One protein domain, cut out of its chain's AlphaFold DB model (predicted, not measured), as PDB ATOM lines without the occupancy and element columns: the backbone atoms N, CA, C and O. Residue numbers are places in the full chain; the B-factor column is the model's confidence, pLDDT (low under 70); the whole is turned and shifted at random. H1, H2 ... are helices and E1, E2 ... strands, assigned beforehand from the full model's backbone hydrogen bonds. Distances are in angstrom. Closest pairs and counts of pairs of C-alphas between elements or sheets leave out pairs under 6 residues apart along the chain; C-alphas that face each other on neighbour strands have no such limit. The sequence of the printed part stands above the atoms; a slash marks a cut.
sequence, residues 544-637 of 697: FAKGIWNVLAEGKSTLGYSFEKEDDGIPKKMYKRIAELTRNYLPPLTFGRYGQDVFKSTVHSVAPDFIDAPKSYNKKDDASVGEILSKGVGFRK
ATOM      1  N   PHE A 544     -11.372 -14.680 -16.351       73.44
ATOM      2  CA  PHE A 544     -11.390 -15.619 -17.473       73.44
ATOM      3  C   PHE A 544     -10.863 -14.987 -18.760       73.44
ATOM      4  O   PHE A 544     -10.164 -15.665 -19.507       73.44
ATOM      5  N   ALA A 545     -11.138 -13.702 -19.004       64.12
ATOM      6  CA  ALA A 545     -10.683 -13.014 -20.209       64.12
ATOM      7  C   ALA A 545      -9.147 -12.983 -20.300       64.12
ATOM      8  O   ALA A 545      -8.573 -13.408 -21.306       64.12
ATOM      9  N   LYS A 546      -8.466 -12.569 -19.223       66.88
ATOM     10  CA  LYS A 546      -6.999 -12.572 -19.159       66.88
ATOM     11  C   LYS A 546      -6.432 -13.986 -19.111       66.88
ATOM     12  O   LYS A 546      -5.409 -14.235 -19.736       66.88
ATOM     13  N   GLY A 547      -7.096 -14.925 -18.441       69.50
ATOM     14  CA  GLY A 547      -6.681 -16.328 -18.446       69.50
ATOM     15  C   GLY A 547      -6.682 -16.941 -19.853       69.50
ATOM     16  O   GLY A 547      -5.694 -17.554 -20.249       69.50
ATOM     17  N   ILE A 548      -7.740 -16.708 -20.637       69.12
ATOM     18  CA  ILE A 548      -7.829 -17.135 -22.042       69.12
ATOM     19  C   ILE A 548      -6.746 -16.453 -22.881       69.12
ATOM     20  O   ILE A 548      -6.078 -17.121 -23.668       69.12
ATOM     21  N   TRP A 549      -6.540 -15.146 -22.690       64.06
ATOM     22  CA  TRP A 549      -5.494 -14.395 -23.383       64.06
ATOM     23  C   TRP A 549      -4.093 -14.937 -23.086       64.06
ATOM     24  O   TRP A 549      -3.326 -15.196 -24.009       64.06
ATOM     25  N   ASN A 550      -3.767 -15.171 -21.813       70.00
ATOM     26  CA  ASN A 550      -2.477 -15.723 -21.404       70.00
ATOM     27  C   ASN A 550      -2.205 -17.060 -22.107       70.00
ATOM     28  O   ASN A 550      -1.107 -17.272 -22.617       70.00
ATOM     29  N   VAL A 551      -3.216 -17.928 -22.196       67.31
ATOM     30  CA  VAL A 551      -3.072 -19.241 -22.833       67.31
ATOM     31  C   VAL A 551      -2.935 -19.110 -24.346       67.31
ATOM     32  O   VAL A 551      -1.997 -19.650 -24.924       67.31
ATOM     33  N   LEU A 552      -3.851 -18.394 -25.003       68.00
ATOM     34  CA  LEU A 552      -3.914 -18.350 -26.463       68.00
ATOM     35  C   LEU A 552      -2.856 -17.452 -27.099       68.00
ATOM     36  O   LEU A 552      -2.344 -17.811 -28.157       68.00
ATOM     37  N   ALA A 553      -2.549 -16.308 -26.490       66.25
ATOM     38  CA  ALA A 553      -1.638 -15.314 -27.048       66.25
ATOM     39  C   ALA A 553      -0.220 -15.444 -26.481       66.25
ATOM     40  O   ALA A 553       0.744 -15.327 -27.231       66.25
ATOM     41  N   GLU A 554      -0.081 -15.715 -25.178       71.19
ATOM     42  CA  GLU A 554       1.221 -15.665 -24.495       71.19
ATOM     43  C   GLU A 554       1.854 -17.045 -24.242       71.19
ATOM     44  O   GLU A 554       2.992 -17.100 -23.782       71.19
ATOM     45  N   GLY A 555       1.150 -18.156 -24.501       73.12
ATOM     46  CA  GLY A 555       1.652 -19.506 -24.184       73.12
ATOM     47  C   GLY A 555       1.858 -19.745 -22.680       73.12
ATOM     48  O   GLY A 555       2.688 -20.560 -22.257       73.12
ATOM     49  N   LYS A 556       1.123 -18.990 -21.855       82.62
ATOM     50  CA  LYS A 556       1.184 -19.011 -20.392       82.62
ATOM     51  C   LYS A 556      -0.117 -19.535 -19.811       82.62
ATOM     52  O   LYS A 556      -1.200 -19.275 -20.318       82.62
ATOM     53  N   SER A 557      -0.024 -20.262 -18.709       82.00
ATOM     54  CA  SER A 557      -1.183 -20.734 -17.951       82.00
ATOM     55  C   SER A 557      -2.069 -19.567 -17.506       82.00
ATOM     56  O   SER A 557      -1.665 -18.401 -17.502       82.00
ATOM     57  N   THR A 558      -3.270 -19.887 -17.027       74.50
ATOM     58  CA  THR A 558      -4.195 -18.893 -16.457       74.50
ATOM     59  C   THR A 558      -3.602 -18.116 -15.272       74.50
ATOM     60  O   THR A 558      -4.074 -17.027 -14.967       74.50
ATOM     61  N   LEU A 559      -2.532 -18.631 -14.653       70.75
ATOM     62  CA  LEU A 559      -1.782 -17.997 -13.565       70.75
ATOM     63  C   LEU A 559      -0.466 -17.333 -14.020       70.75
ATOM     64  O   LEU A 559       0.301 -16.868 -13.182       70.75
ATOM     65  N   GLY A 560      -0.180 -17.301 -15.325       70.12
ATOM     66  CA  GLY A 560       0.978 -16.608 -15.900       70.12
ATOM     67  C   GLY A 560       2.264 -17.434 -16.018       70.12
ATOM     68  O   GLY A 560       3.267 -16.914 -16.495       70.12
ATOM     69  N   TYR A 561       2.263 -18.714 -15.633       79.62
ATOM     70  CA  TYR A 561       3.422 -19.601 -15.822       79.62
ATOM     71  C   TYR A 561       3.502 -20.113 -17.258       79.62
ATOM     72  O   TYR A 561       2.517 -20.670 -17.742       79.62
ATOM     73  N   SER A 562       4.658 -19.997 -17.906       83.00
ATOM     74  CA  SER A 562       4.894 -20.583 -19.229       83.00
ATOM     75  C   SER A 562       4.813 -22.114 -19.180       83.00
ATOM     76  O   SER A 562       5.408 -22.740 -18.305       83.00
ATOM     77  N   PHE A 563       4.085 -22.719 -20.123       81.06
ATOM     78  CA  PHE A 563       4.029 -24.182 -20.314       81.06
ATOM     79  C   PHE A 563       4.557 -24.620 -21.696       81.06
ATOM     80  O   PHE A 563       4.673 -25.815 -22.003       81.06
ATOM     81  N   GLU A 564       4.890 -23.646 -22.538       83.19
ATOM     82  CA  GLU A 564       5.559 -23.815 -23.823       83.19
ATOM     83  C   GLU A 564       7.064 -23.638 -23.654       83.19
ATOM     84  O   GLU A 564       7.515 -22.862 -22.809       83.19
ATOM     85  N   LYS A 565       7.833 -24.361 -24.465       83.50
ATOM     86  CA  LYS A 565       9.258 -24.096 -24.646       83.50
ATOM     87  C   LYS A 565       9.465 -23.321 -25.949       83.50
ATOM     88  O   LYS A 565       8.637 -23.407 -26.862       83.50
ATOM     89  N   GLU A 566      10.549 -22.553 -26.038       78.69
ATOM     90  CA  GLU A 566      10.850 -21.743 -27.227       78.69
ATOM     91  C   GLU A 566      10.991 -22.610 -28.487       78.69
ATOM     92  O   GLU A 566      10.419 -22.271 -29.526       78.69
ATOM     93  N   ASP A 567      11.613 -23.782 -28.343       83.31
ATOM     94  CA  ASP A 567      11.882 -24.788 -29.376       83.31
ATOM     95  C   ASP A 567      10.664 -25.643 -29.781       83.31
ATOM     96  O   ASP A 567      10.729 -26.387 -30.760       83.31
ATOM     97  N   ASP A 568       9.526 -25.550 -29.081       78.44
ATOM     98  CA  ASP A 568       8.335 -26.315 -29.463       78.44
ATOM     99  C   ASP A 568       7.795 -25.843 -30.834       78.44
ATOM    100  O   ASP A 568       7.518 -24.656 -31.046       78.44
ATOM    101  N   GLY A 569       7.558 -26.784 -31.754       76.88
ATOM    102  CA  GLY A 569       6.910 -26.505 -33.040       76.88
ATOM    103  C   GLY A 569       5.457 -26.017 -32.901       76.88
ATOM    104  O   GLY A 569       4.773 -26.316 -31.916       76.88
ATOM    105  N   ILE A 570       4.955 -25.299 -33.915       66.44
ATOM    106  CA  ILE A 570       3.612 -24.676 -33.922       66.44
ATOM    107  C   ILE A 570       2.477 -25.665 -33.565       66.44
ATOM    108  O   ILE A 570       1.661 -25.321 -32.703       66.44
ATOM    109  N   PRO A 571       2.416 -26.897 -34.119       54.19
ATOM    110  CA  PRO A 571       1.352 -27.847 -33.776       54.19
ATOM    111  C   PRO A 571       1.370 -28.260 -32.299       54.19
ATOM    112  O   PRO A 571       0.324 -28.355 -31.656       54.19
ATOM    113  N   LYS A 572       2.568 -28.445 -31.733       71.19
ATOM    114  CA  LYS A 572       2.765 -28.826 -30.330       71.19
ATOM    115  C   LYS A 572       2.376 -27.692 -29.381       71.19
ATOM    116  O   LYS A 572       1.715 -27.948 -28.376       71.19
ATOM    117  N   LYS A 573       2.721 -26.444 -29.722       68.69
ATOM    118  CA  LYS A 573       2.266 -25.245 -28.995       68.69
ATOM    119  C   LYS A 573       0.736 -25.149 -29.008       68.69
ATOM    120  O   LYS A 573       0.128 -25.076 -27.945       68.69
ATOM    121  N   MET A 574       0.095 -25.270 -30.175       63.94
ATOM    122  CA  MET A 574      -1.372 -25.227 -30.285       63.94
ATOM    123  C   MET A 574      -2.059 -26.321 -29.452       63.94
ATOM    124  O   MET A 574      -3.001 -26.033 -28.713       63.94
ATOM    125  N   TYR A 575      -1.554 -27.560 -29.501       65.19
ATOM    126  CA  TYR A 575      -2.057 -28.654 -28.665       65.19
ATOM    127  C   TYR A 575      -1.959 -28.324 -27.169       65.19
ATOM    128  O   TYR A 575      -2.945 -28.462 -26.444       65.19
ATOM    129  N   LYS A 576      -0.801 -27.832 -26.704       74.44
ATOM    130  CA  LYS A 576      -0.604 -27.432 -25.302       74.44
ATOM    131  C   LYS A 576      -1.567 -26.321 -24.873       74.44
ATOM    132  O   LYS A 576      -2.127 -26.405 -23.783       74.44
ATOM    133  N   ARG A 577      -1.821 -25.323 -25.730       76.12
ATOM    134  CA  ARG A 577      -2.795 -24.247 -25.461       76.12
ATOM    135  C   ARG A 577      -4.214 -24.786 -25.312       76.12
ATOM    136  O   ARG A 577      -4.904 -24.441 -24.355       76.12
ATOM    137  N   ILE A 578      -4.649 -25.667 -26.215       68.00
ATOM    138  CA  ILE A 578      -5.973 -26.308 -26.134       68.00
ATOM    139  C   ILE A 578      -6.071 -27.179 -24.874       68.00
ATOM    140  O   ILE A 578      -7.071 -27.114 -24.154       68.00
ATOM    141  N   ALA A 579      -5.033 -27.955 -24.559       69.69
ATOM    142  CA  ALA A 579      -4.975 -28.754 -23.339       69.69
ATOM    143  C   ALA A 579      -5.091 -27.871 -22.083       69.69
ATOM    144  O   ALA A 579      -5.853 -28.192 -21.175       69.69
ATOM    145  N   GLU A 580      -4.425 -26.715 -22.050       78.75
ATOM    146  CA  GLU A 580      -4.506 -25.785 -20.922       78.75
ATOM    147  C   GLU A 580      -5.882 -25.099 -20.817       78.75
ATOM    148  O   GLU A 580      -6.430 -24.983 -19.717       78.75
ATOM    149  N   LEU A 581      -6.508 -24.699 -21.932       72.88
ATOM    150  CA  LEU A 581      -7.881 -24.173 -21.915       72.88
ATOM    151  C   LEU A 581      -8.875 -25.217 -21.403       72.88
ATOM    152  O   LEU A 581      -9.700 -24.923 -20.537       72.88
ATOM    153  N   THR A 582      -8.783 -26.448 -21.908       73.69
ATOM    154  CA  THR A 582      -9.683 -27.531 -21.496       73.69
ATOM    155  C   THR A 582      -9.497 -27.875 -20.022       73.69
ATOM    156  O   THR A 582     -10.479 -27.940 -19.284       73.69
ATOM    157  N   ARG A 583      -8.242 -27.949 -19.559       83.44
ATOM    158  CA  ARG A 583      -7.874 -28.176 -18.157       83.44
ATOM    159  C   ARG A 583      -8.527 -27.165 -17.213       83.44
ATOM    160  O   ARG A 583      -8.915 -27.540 -16.108       83.44
ATOM    161  N   ASN A 584      -8.639 -25.900 -17.611       82.06
ATOM    162  CA  ASN A 584      -9.119 -24.829 -16.733       82.06
ATOM    163  C   ASN A 584     -10.617 -24.509 -16.869       82.06
ATOM    164  O   ASN A 584     -11.195 -24.004 -15.908       82.06
ATOM    165  N   TYR A 585     -11.240 -24.786 -18.019       80.69
ATOM    166  CA  TYR A 585     -12.572 -24.258 -18.344       80.69
ATOM    167  C   TYR A 585     -13.633 -25.311 -18.701       80.69
ATOM    168  O   TYR A 585     -14.813 -24.973 -18.835       80.69
ATOM    169  N   LEU A 586     -13.250 -26.584 -18.848       81.31
ATOM    170  CA  LEU A 586     -14.196 -27.692 -19.022       81.31
ATOM    171  C   LEU A 586     -14.554 -28.367 -17.685       81.31
ATOM    172  O   LEU A 586     -13.861 -28.137 -16.690       81.31
ATOM    173  N   PRO A 587     -15.631 -29.187 -17.635       82.25
ATOM    174  CA  PRO A 587     -16.084 -29.832 -16.404       82.25
ATOM    175  C   PRO A 587     -14.938 -30.541 -15.655       82.25
ATOM    176  O   PRO A 587     -14.312 -31.445 -16.221       82.25
ATOM    177  N   PRO A 588     -14.629 -30.154 -14.401       84.31
ATOM    178  CA  PRO A 588     -13.365 -30.518 -13.757       84.31
ATOM    179  C   PRO A 588     -13.109 -32.014 -13.581       84.31
ATOM    180  O   PRO A 588     -11.948 -32.409 -13.595       84.31
ATOM    181  N   LEU A 589     -14.152 -32.834 -13.412       80.56
ATOM    182  CA  LEU A 589     -14.021 -34.283 -13.204       80.56
ATOM    183  C   LEU A 589     -13.873 -35.106 -14.488       80.56
ATOM    184  O   LEU A 589     -13.546 -36.284 -14.398       80.56
ATOM    185  N   THR A 590     -14.111 -34.522 -15.662       78.94
ATOM    186  CA  THR A 590     -14.056 -35.258 -16.931       78.94
ATOM    187  C   THR A 590     -12.995 -34.671 -17.844       78.94
ATOM    188  O   THR A 590     -11.852 -35.116 -17.847       78.94
ATOM    189  N   PHE A 591     -13.340 -33.628 -18.587       75.81
ATOM    190  CA  PHE A 591     -12.437 -32.999 -19.544       75.81
ATOM    191  C   PHE A 591     -11.577 -31.895 -18.925       75.81
ATOM    192  O   PHE A 591     -10.655 -31.410 -19.575       75.81
ATOM    193  N   GLY A 592     -11.888 -31.465 -17.702       82.69
ATOM    194  CA  GLY A 592     -11.137 -30.459 -16.959       82.69
ATOM    195  C   GLY A 592     -10.015 -31.048 -16.102       82.69
ATOM    196  O   GLY A 592      -9.639 -32.210 -16.228       82.69
ATOM    197  N   ARG A 593      -9.455 -30.214 -15.218       86.75
ATOM    198  CA  ARG A 593      -8.205 -30.485 -14.489       86.75
ATOM    199  C   ARG A 593      -8.113 -31.862 -13.836       86.75
ATOM    200  O   ARG A 593      -7.134 -32.561 -14.069       86.75
ATOM    201  N   TYR A 594      -9.087 -32.228 -13.008       87.62
ATOM    202  CA  TYR A 594      -9.018 -33.456 -12.217       87.62
ATOM    203  C   TYR A 594      -9.255 -34.691 -13.077       87.62
ATOM    204  O   TYR A 594      -8.537 -35.667 -12.917       87.62
ATOM    205  N   GLY A 595     -10.198 -34.636 -14.019       85.31
ATOM    206  CA  GLY A 595     -10.445 -35.737 -14.946       85.31
ATOM    207  C   GLY A 595      -9.249 -36.007 -15.855       85.31
ATOM    208  O   GLY A 595      -8.839 -37.154 -15.996       85.31
ATOM    209  N   GLN A 596      -8.604 -34.955 -16.371       84.38
ATOM    210  CA  GLN A 596      -7.351 -35.097 -17.114       84.38
ATOM    211  C   GLN A 596      -6.219 -35.660 -16.250       84.38
ATOM    212  O   GLN A 596      -5.478 -36.518 -16.715       84.38
ATOM    213  N   ASP A 597      -6.057 -35.184 -15.013       88.06
ATOM    214  CA  ASP A 597      -5.002 -35.670 -14.118       88.06
ATOM    215  C   ASP A 597      -5.229 -37.141 -13.729       88.06
ATOM    216  O   ASP A 597      -4.280 -37.922 -13.723       88.06
ATOM    217  N   VAL A 598      -6.480 -37.540 -13.468       85.94
ATOM    218  CA  VAL A 598      -6.853 -38.941 -13.227       85.94
ATOM    219  C   VAL A 598      -6.587 -39.780 -14.469       85.94
ATOM    220  O   VAL A 598      -5.911 -40.793 -14.362       85.94
ATOM    221  N   PHE A 599      -7.030 -39.335 -15.649       81.88
ATOM    222  CA  PHE A 599      -6.772 -40.035 -16.909       81.88
ATOM    223  C   PHE A 599      -5.274 -40.233 -17.150       81.88
ATOM    224  O   PHE A 599      -4.846 -41.345 -17.436       81.88
ATOM    225  N   LYS A 600      -4.464 -39.182 -16.977       82.94
ATOM    226  CA  LYS A 600      -3.003 -39.261 -17.101       82.94
ATOM    227  C   LYS A 600      -2.398 -40.249 -16.110       82.94
ATOM    228  O   LYS A 600      -1.592 -41.072 -16.513       82.94
ATOM    229  N   SER A 601      -2.803 -40.189 -14.840       84.31
ATOM    230  CA  SER A 601      -2.340 -41.115 -13.798       84.31
ATOM    231  C   SER A 601      -2.703 -42.570 -14.139       84.31
ATOM    232  O   SER A 601      -1.845 -43.449 -14.103       84.31
ATOM    233  N   THR A 602      -3.943 -42.823 -14.572       80.50
ATOM    234  CA  THR A 602      -4.416 -44.160 -14.958       80.50
ATOM    235  C   THR A 602      -3.722 -44.685 -16.215       80.50
ATOM    236  O   THR A 602      -3.256 -45.819 -16.208       80.50
ATOM    237  N   VAL A 603      -3.610 -43.890 -17.283       78.06
ATOM    238  CA  VAL A 603      -2.943 -44.328 -18.521       78.06
ATOM    239  C   VAL A 603      -1.452 -44.540 -18.289       78.06
ATOM    240  O   VAL A 603      -0.933 -45.560 -18.718       78.06
ATOM    241  N   HIS A 604      -0.774 -43.656 -17.552       80.25
ATOM    242  CA  HIS A 604       0.641 -43.838 -17.222       80.25
ATOM    243  C   HIS A 604       0.889 -45.138 -16.439       80.25
ATOM    244  O   HIS A 604       1.888 -45.807 -16.672       80.25
ATOM    245  N   SER A 605      -0.045 -45.549 -15.567       80.56
ATOM    246  CA  SER A 605       0.083 -46.802 -14.804       80.56
ATOM    247  C   SER A 605       0.056 -48.074 -15.661       80.56
ATOM    248  O   SER A 605       0.553 -49.108 -15.221       80.56
ATOM    249  N   VAL A 606      -0.503 -48.006 -16.875       77.19
ATOM    250  CA  VAL A 606      -0.593 -49.142 -17.813       77.19
ATOM    251  C   VAL A 606       0.280 -48.973 -19.061       77.19
ATOM    252  O   VAL A 606       0.627 -49.960 -19.699       77.19
ATOM    253  N   ALA A 607       0.627 -47.737 -19.419       76.69
ATOM    254  CA  ALA A 607       1.392 -47.363 -20.604       76.69
ATOM    255  C   ALA A 607       2.275 -46.131 -20.290       76.69
ATOM    256  O   ALA A 607       1.967 -45.017 -20.734       76.69
ATOM    257  N   PRO A 608       3.354 -46.302 -19.502       76.81
ATOM    258  CA  PRO A 608       4.144 -45.189 -18.968       76.81
ATOM    259  C   PRO A 608       4.816 -44.339 -20.053       76.81
ATOM    260  O   PRO A 608       4.943 -43.127 -19.884       76.81
ATOM    261  N   ASP A 609       5.154 -44.938 -21.197       79.38
ATOM    262  CA  ASP A 609       5.822 -44.256 -22.313       79.38
ATOM    263  C   ASP A 609       4.878 -43.381 -23.159       79.38
ATOM    264  O   ASP A 609       5.331 -42.598 -23.994       79.38
ATOM    265  N   PHE A 610       3.557 -43.499 -22.974       66.00
ATOM    266  CA  PHE A 610       2.571 -42.802 -23.807       66.00
ATOM    267  C   PHE A 610       2.206 -41.405 -23.282       66.00
ATOM    268  O   PHE A 610       1.942 -40.491 -24.066       66.00
ATOM    269  N   ILE A 611       2.142 -41.224 -21.960       72.56
ATOM    270  CA  ILE A 611       1.742 -39.953 -21.344       72.56
ATOM    271  C   ILE A 611       2.360 -39.787 -19.958       72.56
ATOM    272  O   ILE A 611       2.332 -40.713 -19.157       72.56
ATOM    273  N   ASP A 612       2.857 -38.589 -19.646       80.12
ATOM    274  CA  ASP A 612       3.404 -38.290 -18.321       80.12
ATOM    275  C   ASP A 612       2.302 -38.228 -17.252       80.12
ATOM    276  O   ASP A 612       1.322 -37.475 -17.380       80.12
ATOM    277  N   ALA A 613       2.507 -38.948 -16.147       82.12
ATOM    278  CA  ALA A 613       1.674 -38.802 -14.965       82.12
ATOM    279  C   ALA A 613       1.843 -37.414 -14.314       82.12
ATOM    280  O   ALA A 613       2.942 -36.844 -14.266       82.12
ATOM    281  N   PRO A 614       0.761 -36.841 -13.754       85.31
ATOM    282  CA  PRO A 614       0.871 -35.654 -12.924       85.31
ATOM    283  C   PRO A 614       1.707 -35.974 -11.685       85.31
ATOM    284  O   PRO A 614       1.526 -37.010 -11.052       85.31
ATOM    285  N   LYS A 615       2.591 -35.057 -11.293       85.75
ATOM    286  CA  LYS A 615       3.440 -35.259 -10.116       85.75
ATOM    287  C   LYS A 615       2.681 -35.064  -8.804       85.75
ATOM    288  O   LYS A 615       1.819 -34.183  -8.681       85.75
ATOM    289  N   SER A 616       3.041 -35.890  -7.826       81.94
ATOM    290  CA  SER A 616       2.533 -35.850  -6.459       81.94
ATOM    291  C   SER A 616       2.974 -34.567  -5.740       81.94
ATOM    292  O   SER A 616       3.792 -33.784  -6.245       81.94
ATOM    293  N   TYR A 617       2.477 -34.332  -4.526       74.00
ATOM    294  CA  TYR A 617       2.881 -33.171  -3.724       74.00
ATOM    295  C   TYR A 617       4.396 -33.081  -3.457       74.00
ATOM    296  O   TYR A 617       4.934 -31.981  -3.288       74.00
ATOM    297  N   ASN A 618       5.111 -34.211  -3.424       70.56
ATOM    298  CA  ASN A 618       6.562 -34.222  -3.210       70.56
ATOM    299  C   ASN A 618       7.364 -33.965  -4.502       70.56
ATOM    300  O   ASN A 618       8.576 -33.760  -4.429       70.56
ATOM    301  N   LYS A 619       6.686 -33.889  -5.658       75.06
ATOM    302  CA  LYS A 619       7.246 -33.705  -7.008       75.06
ATOM    303  C   LYS A 619       8.215 -34.798  -7.480       75.06
ATOM    304  O   LYS A 619       8.761 -34.656  -8.570       75.06
ATOM    305  N   LYS A 620       8.435 -35.846  -6.684       73.69
ATOM    306  CA  LYS A 620       9.287 -36.995  -7.013       73.69
ATOM    307  C   LYS A 620       8.446 -38.136  -7.567       73.69
ATOM    308  O   LYS A 620       8.746 -38.643  -8.640       73.69
ATOM    309  N   ASP A 621       7.357 -38.437  -6.871       82.56
ATOM    310  CA  ASP A 621       6.472 -39.545  -7.213       82.56
ATOM    311  C   ASP A 621       5.313 -39.067  -8.089       82.56
ATOM    312  O   ASP A 621       5.001 -37.869  -8.156       82.56
ATOM    313  N   ASP A 622       4.639 -40.012  -8.728       87.44
ATOM    314  CA  ASP A 622       3.420 -39.748  -9.478       87.44
ATOM    315  C   ASP A 622       2.219 -39.619  -8.536       87.44
ATOM    316  O   ASP A 622       2.123 -40.271  -7.494       87.44
ATOM    317  N   ALA A 623       1.303 -38.713  -8.866       86.19
ATOM    318  CA  ALA A 623       0.131 -38.459  -8.046       86.19
ATOM    319  C   ALA A 623      -0.867 -39.614  -8.177       86.19
ATOM    320  O   ALA A 623      -1.308 -39.952  -9.280       86.19
ATOM    321  N   SER A 624      -1.295 -40.156  -7.035       85.88
ATOM    322  CA  SER A 624      -2.406 -41.105  -6.991       85.88
ATOM    323  C   SER A 624      -3.741 -40.411  -7.287       85.88
ATOM    324  O   SER A 624      -3.905 -39.206  -7.066       85.88
ATOM    325  N   VAL A 625      -4.741 -41.184  -7.721       84.75
ATOM    326  CA  VAL A 625      -6.121 -40.694  -7.908       84.75
ATOM    327  C   VAL A 625      -6.664 -40.067  -6.620       84.75
ATOM    328  O   VAL A 625      -7.242 -38.981  -6.654       84.75
ATOM    329  N   GLY A 626      -6.417 -40.707  -5.471       85.88
ATOM    330  CA  GLY A 626      -6.800 -40.174  -4.164       85.88
ATOM    331  C   GLY A 626      -6.147 -38.822  -3.876       85.88
ATOM    332  O   GLY A 626      -6.815 -37.897  -3.418       85.88
ATOM    333  N   GLU A 627      -4.869 -38.655  -4.228       87.38
ATOM    334  CA  GLU A 627      -4.189 -37.370  -4.096       87.38
ATOM    335  C   GLU A 627      -4.827 -36.298  -4.991       87.38
ATOM    336  O   GLU A 627      -5.095 -35.181  -4.541       87.38
ATOM    337  N   ILE A 628      -5.119 -36.628  -6.248       87.69
ATOM    338  CA  ILE A 628      -5.743 -35.712  -7.211       87.69
ATOM    339  C   ILE A 628      -7.127 -35.262  -6.719       87.69
ATOM    340  O   ILE A 628      -7.430 -34.069  -6.749       87.69
ATOM    341  N   LEU A 629      -7.949 -36.175  -6.196       87.19
ATOM    342  CA  LEU A 629      -9.276 -35.841  -5.669       87.19
ATOM    343  C   LEU A 629      -9.205 -35.099  -4.327       87.19
ATOM    344  O   LEU A 629      -9.981 -34.163  -4.118       87.19
ATOM    345  N   SER A 630      -8.220 -35.407  -3.471       89.31
ATOM    346  CA  SER A 630      -7.939 -34.629  -2.251       89.31
ATOM    347  C   SER A 630      -7.695 -33.155  -2.585       89.31
ATOM    348  O   SER A 630      -8.122 -32.253  -1.857       89.31
ATOM    349  N   LYS A 631      -7.103 -32.888  -3.764       87.50
ATOM    350  CA  LYS A 631      -6.908 -31.523  -4.244       87.50
ATOM    351  C   LYS A 631      -8.227 -30.824  -4.603       87.50
ATOM    352  O   LYS A 631      -8.295 -29.592  -4.570       87.50
ATOM    353  N   GLY A 632      -9.255 -31.559  -4.998       85.50
ATOM    354  CA  GLY A 632     -10.589 -31.023  -5.268       85.50
ATOM    355  C   GLY A 632     -11.278 -30.531  -4.004       85.50
ATOM    356  O   GLY A 632     -11.649 -29.357  -3.905       85.50
ATOM    357  N   VAL A 633     -11.329 -31.400  -2.996       88.31
ATOM    358  CA  VAL A 633     -11.966 -31.131  -1.694       88.31
ATOM    359  C   VAL A 633     -11.167 -30.180  -0.789       88.31
ATOM    360  O   VAL A 633     -11.602 -29.856   0.309       88.31
ATOM    361  N   GLY A 634     -10.016 -29.689  -1.257       89.19
ATOM    362  CA  GLY A 634      -9.305 -28.568  -0.637       89.19
ATOM    363  C   GLY A 634      -8.094 -28.954   0.197       89.19
ATOM    364  O   GLY A 634      -7.380 -28.057   0.637       89.19
ATOM    365  N   PHE A 635      -7.799 -30.245   0.350       92.19
ATOM    366  CA  PHE A 635      -6.565 -30.686   0.988       92.19
ATOM    367  C   PHE A 635      -5.372 -30.419   0.065       92.19
ATOM    368  O   PHE A 635      -5.435 -30.575  -1.160       92.19
ATOM    369  N   ARG A 636      -4.276 -29.946   0.645       89.81
ATOM    370  CA  ARG A 636      -2.997 -29.719  -0.026       89.81
ATOM    371  C   ARG A 636      -1.879 -30.123   0.907       89.81
ATOM    372  O   ARG A 636      -1.935 -29.807   2.086       89.81
ATOM    373  N   LYS A 637      -0.837 -30.747   0.367       90.31
ATOM    374  CA  LYS A 637       0.427 -30.890   1.080       90.31
ATOM    375  C   LYS A 637       1.417 -29.866   0.538       90.31
ATOM    376  O   LYS A 637       1.662 -29.822  -0.671       90.31
TER     377      LYS A 637
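What this domain is: This is residues 544 to 637 of the 697 residues of an uncharacterized protein of Campylobacter pinnipediorum subsp. caledonicus (UniProt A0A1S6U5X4). Two helical hairpins form two lobes, H1 with H2 in one and H3 with H4 in the other, and they are joined at a corner where residues 582 to 584 of H2 meet residues 593 to 596 of H3. H1 and H4 lie at the far sides of this pair of hairpins, a long loop links the two helices within each hairpin, and the short strand E1 follows H4. The printed part has 94 residues with four named helices and one named strand, in the order H1, H2, H3, H4, E1, and its class is mostly helix. It is compact, with a radius of gyration of the C-alphas of 13.9 A and spans of 34 by 30 by 23 A.

Where its parts are: The longest helix is H2, residues 570 to 585, 22.5 A from first to last C-alpha, with C-alpha 570 at (3.612, -24.676, -33.922). H3, residues 593 to 606, measures 20.4 A. H1, residues 544 to 554, measures 14.4 A and begins with C-alpha 544 at (-11.390, -15.619, -17.473). H4 is residues 625 to 632, 11.0 A. E1 is residues 635 to 637, 7.0 A, and ends with C-alpha 637 at (0.427, -30.890, 1.080).

How they stand to each other: H2 touches H1 with residues 577 to 581 alone; their closest C-alphas, those of Val 551 and Arg 577, are 5.7 A apart. The two form a hairpin at a shallow tilt of 14 degrees, opposite ways. H2 touches H3 at a steep tilt of 60 degrees, opposite ways, and the closest C-alphas, of Arg 583 and Arg 593, are 4.3 A apart. H3 and H4 form the second hairpin, at a shallow tilt of 10 degrees, opposite ways; their closest C-alphas, of Val 598 and Val 625, are 5.6 A apart. The helix packing is mostly aligned, but only just: 2 of the 3 touching pairs are at a shallow tilt. H1 is apart from H3, H4 and E1, and H2 is apart from H4 and E1. E1 pairs with no named strand; its closest C-alpha to H4 is that of Arg 636, 7.3 A from that of Ser 630. In H1 and H2 every O i to N i+4 pair is within hydrogen-bond range; in H3 it is 9 of 10 and in H4 3 of 4.

The domain as a whole: The two C-alphas farthest apart, of Ala 545 and Val 606, are 37.6 A apart. The printed part has no cut. The links from H1 to H2, residues 555 to 569, and from H3 to H4, residues 607 to 624, are long. The mean pLDDT of the printed part is 78.5, and 16 residues are under 70, among them 545 to 549 and 551 to 553 in H1.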